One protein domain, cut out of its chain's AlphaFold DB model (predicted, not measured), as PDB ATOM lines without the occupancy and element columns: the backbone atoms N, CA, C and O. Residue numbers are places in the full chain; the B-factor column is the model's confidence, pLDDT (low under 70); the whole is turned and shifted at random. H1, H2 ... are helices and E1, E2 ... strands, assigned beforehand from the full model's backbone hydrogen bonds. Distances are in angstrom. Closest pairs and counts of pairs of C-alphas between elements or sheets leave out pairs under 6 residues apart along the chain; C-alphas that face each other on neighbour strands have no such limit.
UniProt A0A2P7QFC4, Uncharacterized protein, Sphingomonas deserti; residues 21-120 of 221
ATOM      1  N   GLY A  21      16.728 -22.421 136.707       96.12
ATOM      2  CA  GLY A  21      17.859 -23.254 136.302       96.12
ATOM      3  C   GLY A  21      17.613 -24.740 136.560       96.12
ATOM      4  O   GLY A  21      17.893 -25.556 135.687       96.12
ATOM      5  N   ALA A  22      17.029 -25.084 137.714       95.69
ATOM      6  CA  ALA A  22      16.665 -26.463 138.026       95.69
ATOM      7  C   ALA A  22      15.589 -26.985 137.064       95.69
ATOM      8  O   ALA A  22      15.727 -28.076 136.523       95.69
ATOM      9  N   ILE A  23      14.557 -26.180 136.798       96.75
ATOM     10  CA  ILE A  23      13.457 -26.552 135.901       96.75
ATOM     11  C   ILE A  23      13.916 -26.715 134.451       96.75
ATOM     12  O   ILE A  23      13.516 -27.665 133.787       96.75
ATOM     13  N   SER A  24      14.783 -25.828 133.962       95.38
ATOM     14  CA  SER A  24      15.245 -25.848 132.565       95.38
ATOM     15  C   SER A  24      16.104 -27.071 132.225       95.38
ATOM     16  O   SER A  24      16.315 -27.362 131.052       95.38
ATOM     17  N   ALA A  25      16.614 -27.777 133.238       95.75
ATOM     18  CA  ALA A  25      17.384 -29.007 133.076       95.75
ATOM     19  C   ALA A  25      16.512 -30.278 133.072       95.75
ATOM     20  O   ALA A  25      17.027 -31.368 132.821       95.75
ATOM     21  N   LEU A  26      15.214 -30.161 133.372       97.12
ATOM     22  CA  LEU A  26      14.296 -31.293 133.452       97.12
ATOM     23  C   LEU A  26      13.595 -31.551 132.110       97.12
ATOM     24  O   LEU A  26      13.322 -30.613 131.359       97.12
ATOM     25  N   PRO A  27      13.237 -32.813 131.809       97.69
ATOM     26  CA  PRO A  27      12.306 -33.099 130.724       97.69
ATOM     27  C   PRO A  27      10.917 -32.496 131.025       97.69
ATOM     28  O   PRO A  27      10.578 -32.332 132.201       97.69
ATOM     29  N   PRO A  28      10.082 -32.218 130.000       97.31
ATOM     30  CA  PRO A  28       8.814 -31.494 130.159       97.31
ATOM     31  C   PRO A  28       7.890 -32.038 131.250       97.31
ATOM     32  O   PRO A  28       7.381 -31.277 132.066       97.31
ATOM     33  N   GLU A  29       7.727 -33.357 131.305       96.94
ATOM     34  CA  GLU A  29       6.887 -34.030 132.295       96.94
ATOM     35  C   GLU A  29       7.380 -33.777 133.727       96.94
ATOM     36  O   GLU A  29       6.623 -33.280 134.556       96.94
ATOM     37  N   ALA A  30       8.671 -33.999 133.997       97.31
ATOM     38  CA  ALA A  30       9.259 -33.755 135.316       97.31
ATOM     39  C   ALA A  30       9.289 -32.260 135.685       97.31
ATOM     40  O   ALA A  30       9.145 -31.913 136.856       97.31
ATOM     41  N   ALA A  31       9.457 -31.371 134.701       96.88
ATOM     42  CA  ALA A  31       9.331 -29.931 134.900       96.88
ATOM     43  C   ALA A  31       7.903 -29.542 135.318       96.88
ATOM     44  O   ALA A  31       7.740 -28.698 136.196       96.88
ATOM     45  N   GLY A  32       6.888 -30.175 134.719       96.19
ATOM     46  CA  GLY A  32       5.481 -30.035 135.092       96.19
ATOM     47  C   GLY A  32       5.227 -30.405 136.547       96.19
ATOM     48  O   GLY A  32       4.791 -29.548 137.312       96.19
ATOM     49  N   GLU A  33       5.595 -31.626 136.940       95.69
ATOM     50  CA  GLU A  33       5.454 -32.116 138.321       95.69
ATOM     51  C   GLU A  33       6.151 -31.186 139.329       95.69
ATOM     52  O   GLU A  33       5.577 -30.791 140.343       95.69
ATOM     53  N   ALA A  34       7.384 -30.763 139.025       95.06
ATOM     54  CA  ALA A  34       8.156 -29.885 139.902       95.06
ATOM     55  C   ALA A  34       7.559 -28.472 140.031       95.06
ATOM     56  O   ALA A  34       7.710 -27.835 141.075       95.06
ATOM     57  N   LEU A  35       6.914 -27.954 138.980       95.56
ATOM     58  CA  LEU A  35       6.348 -26.603 138.961       95.56
ATOM     59  C   LEU A  35       4.925 -26.512 139.487       95.56
ATOM     60  O   LEU A  35       4.550 -25.490 140.069       95.56
ATOM     61  N   LEU A  36       4.117 -27.528 139.214       95.19
ATOM     62  CA  LEU A  36       2.687 -27.507 139.478       95.19
ATOM     63  C   LEU A  36       2.346 -28.218 140.793       95.19
ATOM     64  O   LEU A  36       1.369 -27.819 141.431       95.19
ATOM     65  N   GLY A  37       3.186 -29.151 141.256       88.38
ATOM     66  CA  GLY A  37       3.031 -29.829 142.543       88.38
ATOM     67  C   GLY A  37       1.656 -30.483 142.679       88.38
ATOM     68  O   GLY A  37       1.203 -31.170 141.776       88.38
ATOM     69  N   ASP A  38       0.950 -30.203 143.776       88.31
ATOM     70  CA  ASP A  38      -0.367 -30.796 144.073       88.31
ATOM     71  C   ASP A  38      -1.523 -30.270 143.196       88.31
ATOM     72  O   ASP A  38      -2.692 -30.582 143.436       88.31
ATOM     73  N   ARG A  39      -1.245 -29.405 142.217       94.50
ATOM     74  CA  ARG A  39      -2.281 -28.902 141.311       94.50
ATOM     75  C   ARG A  39      -2.692 -30.011 140.359       94.50
ATOM     76  O   ARG A  39      -1.849 -30.686 139.790       94.50
ATOM     77  N   GLU A  40      -3.990 -30.144 140.122       94.44
ATOM     78  CA  GLU A  40      -4.476 -31.074 139.108       94.44
ATOM     79  C   GLU A  40      -4.018 -30.611 137.722       94.44
ATOM     80  O   GLU A  40      -4.426 -29.552 137.244       94.44
ATOM     81  N   HIS A  41      -3.158 -31.406 137.093       96.00
ATOM     82  CA  HIS A  41      -2.699 -31.200 135.730       96.00
ATOM     83  C   HIS A  41      -2.540 -32.545 135.023       96.00
ATOM     84  O   HIS A  41      -2.368 -33.595 135.645       96.00
ATOM     85  N   LYS A  42      -2.607 -32.526 133.695       95.19
ATOM     86  CA  LYS A  42      -2.241 -33.687 132.871       95.19
ATOM     87  C   LYS A  42      -0.734 -33.699 132.621       95.19
ATOM     88  O   LYS A  42      -0.009 -32.776 132.996       95.19
ATOM     89  N   ARG A  43      -0.257 -34.745 131.944       96.25
ATOM     90  CA  ARG A  43       1.131 -34.840 131.489       96.25
ATOM     91  C   ARG A  43       1.519 -33.595 130.690       96.25
ATOM     92  O   ARG A  43       0.839 -33.258 129.723       96.25
ATOM     93  N   ILE A  44       2.622 -32.951 131.060       97.88
ATOM     94  CA  ILE A  44       3.205 -31.853 130.282       97.88
ATOM     95  C   ILE A  44       4.050 -32.434 129.144       97.88
ATOM     96  O   ILE A  44       4.998 -33.180 129.390       97.88
ATOM     97  N   GLU A  45       3.722 -32.085 127.899       96.44
ATOM     98  CA  GLU A  45       4.461 -32.537 126.709       96.44
ATOM     99  C   GLU A  45       5.511 -31.525 126.259       96.44
ATOM    100  O   GLU A  45       6.547 -31.902 125.716       96.44
ATOM    101  N   THR A  46       5.248 -30.233 126.463       96.75
ATOM    102  CA  THR A  46       6.121 -29.155 125.987       96.75
ATOM    103  C   THR A  46       6.257 -28.071 127.047       96.75
ATOM    104  O   THR A  46       5.274 -27.697 127.686       96.75
ATOM    105  N   VAL A  47       7.474 -27.552 127.206       97.50
ATOM    106  CA  VAL A  47       7.774 -26.359 128.002       97.50
ATOM    107  C   VAL A  47       8.464 -25.355 127.091       97.50
ATOM    108  O   VAL A  47       9.514 -25.651 126.521       97.50
ATOM    109  N   GLU A  48       7.884 -24.171 126.950       96.62
ATOM    110  CA  GLU A  48       8.401 -23.110 126.091       96.62
ATOM    111  C   GLU A  48       8.655 -21.845 126.897       96.62
ATOM    112  O   GLU A  48       7.884 -21.465 127.777       96.62
ATOM    113  N   ARG A  49       9.737 -21.141 126.573       95.12
ATOM    114  CA  ARG A  49       9.988 -19.822 127.145       95.12
ATOM    115  C   ARG A  49       9.132 -18.784 126.431       95.12
ATOM    116  O   ARG A  49       9.220 -18.642 125.213       95.12
ATOM    117  N   VAL A  50       8.373 -18.001 127.193       92.50
ATOM    118  CA  VAL A  50       7.603 -16.880 126.645       92.50
ATOM    119  C   VAL A  50       8.562 -15.710 126.389       92.50
ATOM    120  O   VAL A  50       9.256 -15.285 127.320       92.50
ATOM    121  N   PRO A  51       8.627 -15.170 125.157       88.38
ATOM    122  CA  PRO A  51       9.458 -14.010 124.866       88.38
ATOM    123  C   PRO A  51       9.058 -12.799 125.722       88.38
ATOM    124  O   PRO A  51       7.861 -12.580 125.937       88.38
ATOM    125  N   PRO A  52      10.026 -11.989 126.185       83.94
ATOM    126  CA  PRO A  52       9.720 -10.779 126.931       83.94
ATOM    127  C   PRO A  52       8.929  -9.796 126.060       83.94
ATOM    128  O   PRO A  52       9.254  -9.571 124.892       83.94
ATOM    129  N   GLN A  53       7.891  -9.202 126.639       80.31
ATOM    130  CA  GLN A  53       7.094  -8.151 126.010       80.31
ATOM    131  C   GLN A  53       7.575  -6.768 126.459       80.31
ATOM    132  O   GLN A  53       8.157  -6.615 127.531       80.31
ATOM    133  N   SER A  54       7.309  -5.729 125.663       75.19
ATOM    134  CA  SER A  54       7.794  -4.361 125.918       75.19
ATOM    135  C   SER A  54       7.315  -3.748 127.242       75.19
ATOM    136  O   SER A  54       7.887  -2.759 127.688       75.19
ATOM    137  N   MET A  55       6.269  -4.312 127.852       80.19
ATOM    138  CA  MET A  55       5.707  -3.881 129.138       80.19
ATOM    139  C   MET A  55       5.972  -4.871 130.282       80.19
ATOM    140  O   MET A  55       5.408  -4.711 131.365       80.19
ATOM    141  N   ASP A  56       6.795  -5.901 130.068       83.44
ATOM    142  CA  ASP A  56       7.129  -6.843 131.133       83.44
ATOM    143  C   ASP A  56       7.997  -6.170 132.205       83.44
ATOM    144  O   ASP A  56       8.883  -5.360 131.922       83.44
ATOM    145  N   LEU A  57       7.743  -6.525 133.466       85.00
ATOM    146  CA  LEU A  57       8.542  -6.040 134.586       85.00
ATOM    147  C   LEU A  57       9.983  -6.574 134.482       85.00
ATOM    148  O   LEU A  57      10.170  -7.760 134.194       85.00
ATOM    149  N   PRO A  58      11.007  -5.753 134.782       86.94
ATOM    150  CA  PRO A  58      12.377  -6.238 134.865       86.94
ATOM    151  C   PRO A  58      12.508  -7.402 135.854       86.94
ATOM    152  O   PRO A  58      11.914  -7.379 136.932       86.94
ATOM    153  N   GLY A  59      13.317  -8.401 135.501       91.12
ATOM    154  CA  GLY A  59      13.567  -9.569 136.350       91.12
ATOM    155  C   GLY A  59      12.475 -10.644 136.316       91.12
ATOM    156  O   GLY A  59      12.493 -11.555 137.143       91.12
ATOM    157  N   LEU A  60      11.513 -10.531 135.394       94.50
ATOM    158  CA  LEU A  60      10.432 -11.493 135.199       94.50
ATOM    159  C   LEU A  60      10.761 -12.445 134.046       94.50
ATOM    160  O   LEU A  60      11.093 -12.012 132.943       94.50
ATOM    161  N   VAL A  61      10.605 -13.745 134.290       95.44
ATOM    162  CA  VAL A  61      10.708 -14.789 133.261       95.44
ATOM    163  C   VAL A  61       9.435 -15.622 133.271       95.44
ATOM    164  O   VAL A  61       8.897 -15.919 134.336       95.44
ATOM    165  N   ARG A  62       8.932 -15.992 132.093       96.44
ATOM    166  CA  ARG A  62       7.736 -16.826 131.949       96.44
ATOM    167  C   ARG A  62       8.034 -18.075 131.140       96.44
ATOM    168  O   ARG A  62       8.692 -17.990 130.102       96.44
ATOM    169  N   LEU A  63       7.497 -19.193 131.606       97.56
ATOM    170  CA  LEU A  63       7.426 -20.444 130.864       97.56
ATOM    171  C   LEU A  63       5.958 -20.791 130.623       97.56
ATOM    172  O   LEU A  63       5.154 -20.699 131.553       97.56
ATOM    173  N   ASP A  64       5.633 -21.204 129.407       97.62
ATOM    174  CA  ASP A  64       4.377 -21.871 129.092       97.62
ATOM    175  C   ASP A  64       4.602 -23.386 129.098       97.62
ATOM    176  O   ASP A  64       5.530 -23.892 128.472       97.62
ATOM    177  N   LEU A  65       3.761 -24.108 129.834       98.06
ATOM    178  CA  LEU A  65       3.730 -25.561 129.893       98.06
ATOM    179  C   LEU A  65       2.441 -26.030 129.229       98.06
ATOM    180  O   LEU A  65       1.346 -25.628 129.630       98.06
ATOM    181  N   PHE A  66       2.574 -26.880 128.223       97.56
ATOM    182  CA  PHE A  66       1.454 -27.393 127.451       97.56
ATOM    183  C   PHE A  66       1.164 -28.827 127.863       97.56
ATOM    184  O   PHE A  66       2.021 -29.708 127.737       97.56
ATOM    185  N   GLU A  67      -0.052 -29.055 128.346       97.56
ATOM    186  CA  GLU A  67      -0.533 -30.402 128.614       97.56
ATOM    187  C   GLU A  67      -0.742 -31.193 127.325       97.56
ATOM    188  O   GLU A  67      -1.099 -30.637 126.279       97.56
ATOM    189  N   GLN A  68      -0.603 -32.515 127.444       96.19
ATOM    190  CA  GLN A  68      -1.083 -33.459 126.453       96.19
ATOM    191  C   GLN A  68      -2.570 -33.194 126.186       96.19
ATOM    192  O   GLN A  68      -3.386 -33.237 127.119       96.19
ATOM    193  N   PRO A  69      -2.954 -32.934 124.929       96.81
ATOM    194  CA  PRO A  69      -4.337 -32.652 124.620       96.81
ATOM    195  C   PRO A  69      -5.194 -33.913 124.666       96.81
ATOM    196  O   PRO A  69      -4.741 -35.016 124.360       96.81
ATOM    197  N   VAL A  70      -6.463 -33.728 125.016       95.50
ATOM    198  CA  VAL A  70      -7.447 -34.802 125.139       95.50
ATOM    199  C   VAL A  70      -8.593 -34.572 124.170       95.50
ATOM    200  O   VAL A  70      -9.116 -33.461 124.055       95.50
ATOM    201  N   GLU A  71      -8.977 -35.641 123.480       95.94
ATOM    202  CA  GLU A  71     -10.155 -35.664 122.620       95.94
ATOM    203  C   GLU A  71     -11.432 -35.528 123.450       95.94
ATOM    204  O   GLU A  71     -11.618 -36.182 124.477       95.94
ATOM    205  N   VAL A  72     -12.325 -34.665 122.982       95.75
ATOM    206  CA  VAL A  72     -13.647 -34.423 123.558       95.75
ATOM    207  C   VAL A  72     -14.682 -34.354 122.439       95.75
ATOM    208  O   VAL A  72     -14.349 -34.331 121.252       95.75
ATOM    209  N   SER A  73     -15.964 -34.310 122.800       94.06
ATOM    210  CA  SER A  73     -17.027 -34.120 121.813       94.06
ATOM    211  C   SER A  73     -16.790 -32.836 121.011       94.06
ATOM    212  O   SER A  73     -16.706 -31.747 121.570       94.06
ATOM    213  N   GLY A  74     -16.668 -32.963 119.690       93.19
ATOM    214  CA  GLY A  74     -16.500 -31.822 118.792       93.19
ATOM    215  C   GLY A  74     -15.090 -31.227 118.717       93.19
ATOM    216  O   GLY A  74     -14.933 -30.213 118.040       93.19
ATOM    217  N   GLY A  75     -14.065 -31.822 119.342       97.00
ATOM    218  CA  GLY A  75     -12.696 -31.315 119.218       97.00
ATOM    219  C   GLY A  75     -11.703 -31.843 120.245       97.00
ATOM    220  O   GLY A  75     -11.751 -32.992 120.674       97.00
ATOM    221  N   CYS A  76     -10.778 -30.971 120.620       97.81
ATOM    222  CA  CYS A  76      -9.686 -31.238 121.540       97.81
ATOM    223  C   CYS A  76      -9.662 -30.178 122.635       97.81
ATOM    224  O   CYS A  76      -9.958 -29.012 122.373       97.81
ATOM    225  N   THR A  77      -9.245 -30.564 123.836       97.62
ATOM    226  CA  THR A  77      -9.007 -29.647 124.956       97.62
ATOM    227  C   THR A  77      -7.648 -29.907 125.591       97.62
ATOM    228  O   THR A  77      -7.182 -31.048 125.624       97.62
ATOM    229  N   ARG A  78      -7.013 -28.860 126.111       97.25
ATOM    230  CA  ARG A  78      -5.828 -28.955 126.972       97.25
ATOM    231  C   ARG A  78      -5.789 -27.781 127.942       97.25
ATOM    232  O   ARG A  78      -6.431 -26.759 127.693       97.25
ATOM    233  N   GLN A  79      -5.001 -27.892 129.008       97.44
ATOM    234  CA  GLN A  79      -4.561 -26.708 129.740       97.44
ATOM    235  C   GLN A  79      -3.206 -26.232 129.214       97.44
ATOM    236  O   GLN A  79      -2.319 -27.021 128.876       97.44
ATOM    237  N   ARG A  80      -3.040 -24.911 129.195       97.19
ATOM    238  CA  ARG A  80      -1.737 -24.258 129.134       97.19
ATOM    239  C   ARG A  80      -1.483 -23.573 130.463       97.19
ATOM    240  O   ARG A  80      -2.275 -22.739 130.902       97.19
ATOM    241  N   TRP A  81      -0.369 -23.901 131.094       97.94
ATOM    242  CA  TRP A  81       0.059 -23.274 132.332       97.94
ATOM    243  C   TRP A  81       1.114 -22.221 132.036       97.94
ATOM    244  O   TRP A  81       2.114 -22.527 131.408       97.94
ATOM    245  N   THR A  82       0.944 -21.000 132.530       97.31
ATOM    246  CA  THR A  82       2.012 -19.994 132.520       97.31
ATOM    247  C   THR A  82       2.632 -19.921 133.909       97.31
ATOM    248  O   THR A  82       1.990 -19.422 134.840       97.31
ATOM    249  N   ALA A  83       3.871 -20.390 134.051       97.38
ATOM    250  CA  ALA A  83       4.688 -20.251 135.252       97.38
ATOM    251  C   ALA A  83       5.513 -18.958 135.183       97.38
ATOM    252  O   ALA A  83       6.230 -18.717 134.211       97.38
ATOM    253  N   THR A  84       5.421 -18.119 136.214       97.00
ATOM    254  CA  THR A  84       6.161 -16.856 136.320       97.00
ATOM    255  C   THR A  84       7.250 -16.978 137.372       97.00
ATOM    256  O   THR A  84       6.962 -17.225 138.544       97.00
ATOM    257  N   PHE A  85       8.484 -16.708 136.971       97.19
ATOM    258  CA  PHE A  85       9.653 -16.651 137.831       97.19
ATOM    259  C   PHE A  85      10.108 -15.210 138.023       97.19
ATOM    260  O   PHE A  85       9.921 -14.358 137.149       97.19
ATOM    261  N   ARG A  86      10.714 -14.941 139.178       95.69
ATOM    262  CA  ARG A  86      11.275 -13.632 139.516       95.69
ATOM    263  C   ARG A  86      12.691 -13.788 140.044       95.69
ATOM    264  O   ARG A  86      12.937 -14.657 140.876       95.69
ATOM    265  N   HIS A  87      13.591 -12.919 139.606       94.81
ATOM    266  CA  HIS A  87      14.931 -12.803 140.178       94.81
ATOM    267  C   HIS A  87      15.243 -11.362 140.578       94.81
ATOM    268  O   HIS A  87      14.674 -10.402 140.051       94.81
ATOM    269  N   ALA A  88      16.156 -11.213 141.536       91.56
ATOM    270  CA  ALA A  88      16.631  -9.909 141.964       91.56
ATOM    271  C   ALA A  88      17.549  -9.275 140.906       91.56
ATOM    272  O   ALA A  88      18.149  -9.946 140.058       91.56
ATOM    273  N   ARG A  89      17.688  -7.947 140.977       88.44
ATOM    274  CA  ARG A  89      18.637  -7.211 140.139       88.44
ATOM    275  C   ARG A  89      20.061  -7.666 140.465       88.44
ATOM    276  O   ARG A  89      20.475  -7.598 141.615       88.44
ATOM    277  N   GLY A  90      20.811  -8.062 139.440       89.12
ATOM    278  CA  GLY A  90      22.192  -8.528 139.587       89.12
ATOM    279  C   GLY A  90      22.332 -10.017 139.913       89.12
ATOM    280  O   GLY A  90      23.448 -10.522 139.851       89.12
ATOM    281  N   SER A  91      21.232 -10.725 140.192       93.62
ATOM    282  CA  SER A  91      21.233 -12.187 140.291       93.62
ATOM    283  C   SER A  91      21.132 -12.833 138.904       93.62
ATOM    284  O   SER A  91      20.423 -12.299 138.042       93.62
ATOM    285  N   PRO A  92      21.793 -13.984 138.682       94.62
ATOM    286  CA  PRO A  92      21.601 -14.799 137.490       94.62
ATOM    287  C   PRO A  92      20.136 -15.195 137.286       94.62
ATOM    288  O   PRO A  92      19.423 -15.527 138.230       94.62
ATOM    289  N   GLU A  93      19.695 -15.237 136.032       93.62
ATOM    290  CA  GLU A  93      18.329 -15.646 135.686       93.62
ATOM    291  C   GLU A  93      18.023 -17.092 136.119       93.62
ATOM    292  O   GLU A  93      16.907 -17.406 136.520       93.62
ATOM    293  N   SER A  94      19.029 -17.971 136.110       95.94
ATOM    294  CA  SER A  94      18.911 -19.357 136.581       95.94
ATOM    295  C   SER A  94      18.513 -19.469 138.056       95.94
ATOM    296  O   SER A  94      17.992 -20.505 138.462       95.94
ATOM    297  N   GLU A  95      18.734 -18.421 138.853       95.81
ATOM    298  CA  GLU A  95      18.329 -18.342 140.262       95.81
ATOM    299  C   GLU A  95      16.909 -17.784 140.441       95.81
ATOM    300  O   GLU A  95      16.433 -17.672 141.571       95.81
ATOM    301  N   ALA A  96      16.210 -17.431 139.355       96.31
ATOM    302  CA  ALA A  96      14.841 -16.948 139.439       96.31
ATOM    303  C   ALA A  96      13.946 -17.995 140.108       96.31
ATOM    304  O   ALA A  96      13.937 -19.156 139.705       96.31
ATOM    305  N   ILE A  97      13.181 -17.574 141.112       96.25
ATOM    306  CA  ILE A  97      12.292 -18.441 141.891       96.25
ATOM    307  C   ILE A  97      10.868 -18.371 141.353       96.25
ATOM    308  O   ILE A  97      10.406 -17.303 140.931       96.25
ATOM    309  N   LEU A  98      10.165 -19.503 141.382       95.75
ATOM    310  CA  LEU A  98       8.755 -19.558 141.014       95.75
ATOM    311  C   LEU A  98       7.934 -18.624 141.912       95.75
ATOM    312  O   LEU A  98       7.910 -18.764 143.133       95.75
ATOM    313  N   SER A  99       7.240 -17.670 141.296       94.25
ATOM    314  CA  SER A  99       6.363 -16.722 141.986       94.25
ATOM    315  C   SER A  99       4.898 -17.124 141.881       94.25
ATOM    316  O   SER A  99       4.150 -16.948 142.840       94.25
ATOM    317  N   ASN A 100       4.466 -17.607 140.716       94.38
ATOM    318  CA  ASN A 100       3.126 -18.141 140.511       94.38
ATOM    319  C   ASN A 100       3.092 -19.063 139.291       94.38
ATOM    320  O   ASN A 100       3.975 -19.022 138.439       94.38
ATOM    321  N   ALA A 101       2.023 -19.841 139.188       96.00
ATOM    322  CA  ALA A 101       1.612 -20.474 137.948       96.00
ATOM    323  C   ALA A 101       0.101 -20.292 137.788       96.00
ATOM    324  O   ALA A 101      -0.628 -20.263 138.787       96.00
ATOM    325  N   ARG A 102      -0.380 -20.154 136.555       95.50
ATOM    326  CA  ARG A 102      -1.812 -20.037 136.245       95.50
ATOM    327  C   ARG A 102      -2.159 -20.907 135.048       95.50
ATOM    328  O   ARG A 102      -1.397 -20.914 134.089       95.50
ATOM    329  N   ALA A 103      -3.286 -21.599 135.115       95.94
ATOM    330  CA  ALA A 103      -3.806 -22.373 134.000       95.94
ATOM    331  C   ALA A 103      -4.755 -21.532 133.153       95.94
ATOM    332  O   ALA A 103      -5.460 -20.654 133.663       95.94
ATOM    333  N   VAL A 104      -4.788 -21.843 131.866       95.69
ATOM    334  CA  VAL A 104      -5.860 -21.458 130.964       95.69
ATOM    335  C   VAL A 104      -6.292 -22.659 130.140       95.69
ATOM    336  O   VAL A 104      -5.459 -23.447 129.692       95.69
ATOM    337  N   THR A 105      -7.591 -22.752 129.886       97.31
ATOM    338  CA  THR A 105      -8.132 -23.739 128.957       97.31
ATOM    339  C   THR A 105      -7.851 -23.298 127.525       97.31
ATOM    340  O   THR A 105      -8.033 -22.128 127.169       97.31
ATOM    341  N   GLU A 106      -7.450 -24.248 126.690       97.88
ATOM    342  CA  GLU A 106      -7.386 -24.081 125.245       97.88
ATOM    343  C   GLU A 106      -8.168 -25.193 124.553       97.88
ATOM    344  O   GLU A 106      -8.156 -26.345 124.992       97.88
ATOM    345  N   VAL A 107      -8.825 -24.857 123.445       98.25
ATOM    346  CA  VAL A 107      -9.585 -25.818 122.639       98.25
ATOM    347  C   VAL A 107      -9.159 -25.770 121.183       98.25
ATOM    348  O   VAL A 107      -8.708 -24.736 120.697       98.25
ATOM    349  N   ALA A 108      -9.327 -26.870 120.466       97.88
ATOM    350  CA  ALA A 108      -9.111 -26.913 119.028       97.88
ATOM    351  C   ALA A 108     -10.201 -27.739 118.349       97.88
ATOM    352  O   ALA A 108     -10.671 -28.731 118.907       97.88
ATOM    353  N   LEU A 109     -10.580 -27.353 117.130       96.56
ATOM    354  CA  LEU A 109     -11.425 -28.197 116.287       96.56
ATOM    355  C   LEU A 109     -10.675 -29.481 115.882       96.56
ATOM    356  O   LEU A 109      -9.438 -29.490 115.884       96.56
ATOM    357  N   PRO A 110     -11.393 -30.559 115.511       92.62
ATOM    358  CA  PRO A 110     -10.773 -31.817 115.118       92.62
ATOM    359  C   PRO A 110      -9.790 -31.622 113.961       92.62
ATOM    360  O   PRO A 110     -10.100 -30.967 112.964       92.62
ATOM    361  N   HIS A 111      -8.615 -32.234 114.079       91.75
ATOM    362  CA  HIS A 111      -7.598 -32.249 113.035       91.75
ATOM    363  C   HIS A 111      -7.380 -33.681 112.538       91.75
ATOM    364  O   HIS A 111      -7.432 -34.629 113.319       91.75
ATOM    365  N   ALA A 112      -7.106 -33.855 111.241       88.75
ATOM    366  CA  ALA A 112      -6.985 -35.182 110.627       88.75
ATOM    367  C   ALA A 112      -5.865 -36.048 111.238       88.75
ATOM    368  O   ALA A 112      -5.951 -37.270 111.218       88.75
ATOM    369  N   SER A 113      -4.824 -35.419 111.791       89.12
ATOM    370  CA  SER A 113      -3.707 -36.089 112.474       89.12
ATOM    371  C   SER A 113      -3.840 -36.129 114.005       89.12
ATOM    372  O   SER A 113      -2.834 -36.298 114.695       89.12
ATOM    373  N   GLY A 114      -5.054 -35.954 114.536       90.88
ATOM    374  CA  GLY A 114      -5.343 -35.993 115.971       90.88
ATOM    375  C   GLY A 114      -5.031 -34.691 116.715       90.88
ATOM    376  O   GLY A 114      -4.582 -33.699 116.134       90.88
ATOM    377  N   CYS A 115      -5.276 -34.693 118.028       93.25
ATOM    378  CA  CYS A 115      -5.223 -33.481 118.848       93.25
ATOM    379  C   CYS A 115      -3.835 -32.855 119.006       93.25
ATOM    380  O   CYS A 115      -3.747 -31.638 119.140       93.25
ATOM    381  N   SER A 116      -2.752 -33.634 118.964       87.38
ATOM    382  CA  SER A 116      -1.389 -33.116 119.177       87.38
ATOM    383  C   SER A 116      -0.946 -32.091 118.129       87.38
ATOM    384  O   SER A 116      -0.077 -31.273 118.402       87.38
ATOM    385  N   ASN A 117      -1.559 -32.106 116.942       83.12
ATOM    386  CA  ASN A 117      -1.237 -31.191 115.841       83.12
ATOM    387  C   ASN A 117      -2.308 -30.110 115.622       83.12
ATOM    388  O   ASN A 117      -2.261 -29.380 114.631       83.12
ATOM    389  N   ALA A 118      -3.315 -30.041 116.494       88.44
ATOM    390  CA  ALA A 118      -4.419 -29.114 116.328       88.44
ATOM    391  C   ALA A 118      -4.000 -27.673 116.683       88.44
ATOM    392  O   ALA A 118      -3.119 -27.434 117.509       88.44
ATOM    393  N   SER A 119      -4.640 -26.688 116.050       91.31
ATOM    394  CA  SER A 119      -4.406 -25.268 116.343       91.31
ATOM    395  C   SER A 119      -5.270 -24.830 117.523       91.31
ATOM    396  O   SER A 119      -6.445 -24.509 117.350       91.31
ATOM    397  N   PHE A 120      -4.685 -24.857 118.718       95.81
ATOM    398  CA  PHE A 120      -5.366 -24.503 119.961       95.81
ATOM    399  C   PHE A 120      -5.648 -23.003 120.071       95.81
ATOM    400  O   PHE A 120      -4.819 -22.160 119.732       95.81
TER     401      PHE A 120
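What this domain is: This is residues 21 to 120 of the 221 residues of an uncharacterized protein of Sphingomonas deserti (UniProt A0A2P7QFC4). One strongly twisted antiparallel sheet is drawn out lengthwise by its two longest strands, E4 and E5, which form a long hairpin ribbon. E1 and E2 make a second hairpin beside E4, the little strand E3 prolongs that side towards one end, and the short helix H2 packs on the sheet, with the very short H1 beside the strands. The printed part has 100 residues, with two named helices and five named strands in the order H1, H2, E1, E2, E3, E4, E5, and its class is mixed, helices and strands. It is only just compact, close to loose, with a radius of gyration of the C-alphas of 15.0 A, and elongated, spanning 49 by 30 by 20 A.

Where its parts are: H1 is residues 21 to 24, beginning at C-alpha 21 (17.859, -23.254, 136.302), and is 5.2 A long. H2, residues 28 to 36, measures 11.8 A. E1 is residues 44 to 50, 16.0 A, and E2 residues 60 to 67, 22.8 A. E3, residues 70 to 72, spans 6.4 A. E4, residues 75 to 86, begins at C-alpha 75 (-12.696, -31.315, 119.218) and runs 36.0 A. E5, residues 97 to 108, is 32.4 A long, bends by 57 degrees at residue 100 and ends at C-alpha 108 (-9.111, -26.913, 119.028).

How they stand to each other: H1 touches H2, the closest C-alphas being those of Ile 23 and Ala 31, 5.4 A apart. Both helices are on the branched sheet, H1 over none of its strands. The closest C-alphas of H2 and E1 are those of Glu 29 and Ile 44, 4.7 A apart; those of H2 and E5 are Leu 36 and Ala 101, 7.3 A apart. In H2 every O i to N i+4 pair is within hydrogen-bond range, while H1 is too short for such a pair. E1 and E2 form an antiparallel hairpin, with N 48 and O 64 at 2.8 A. On the other side of E2 is E4, antiparallel, with N 65 and O 81 at 2.8 A. E2 runs on into E3 across a break of 2 residues, at 59 degrees. E3, E4 and E5 form a meander, each strand the antiparallel neighbour of the one before. E2 and E3 lie on one side of E4, with N 70 and O 77 at 2.8 A. E5 lies on the other side, with N 82 and O 102 at 2.8 A. E1 and E5 are apart.

The domain as a whole: The C-alphas farthest apart, those of Ser 73 and Gly 90, are 50.1 A apart. The printed part has no cut, and no link is long. Residues 109 to 120 hold no named element. Mean pLDDT of the printed part is 94.1, and no printed residue is under 70.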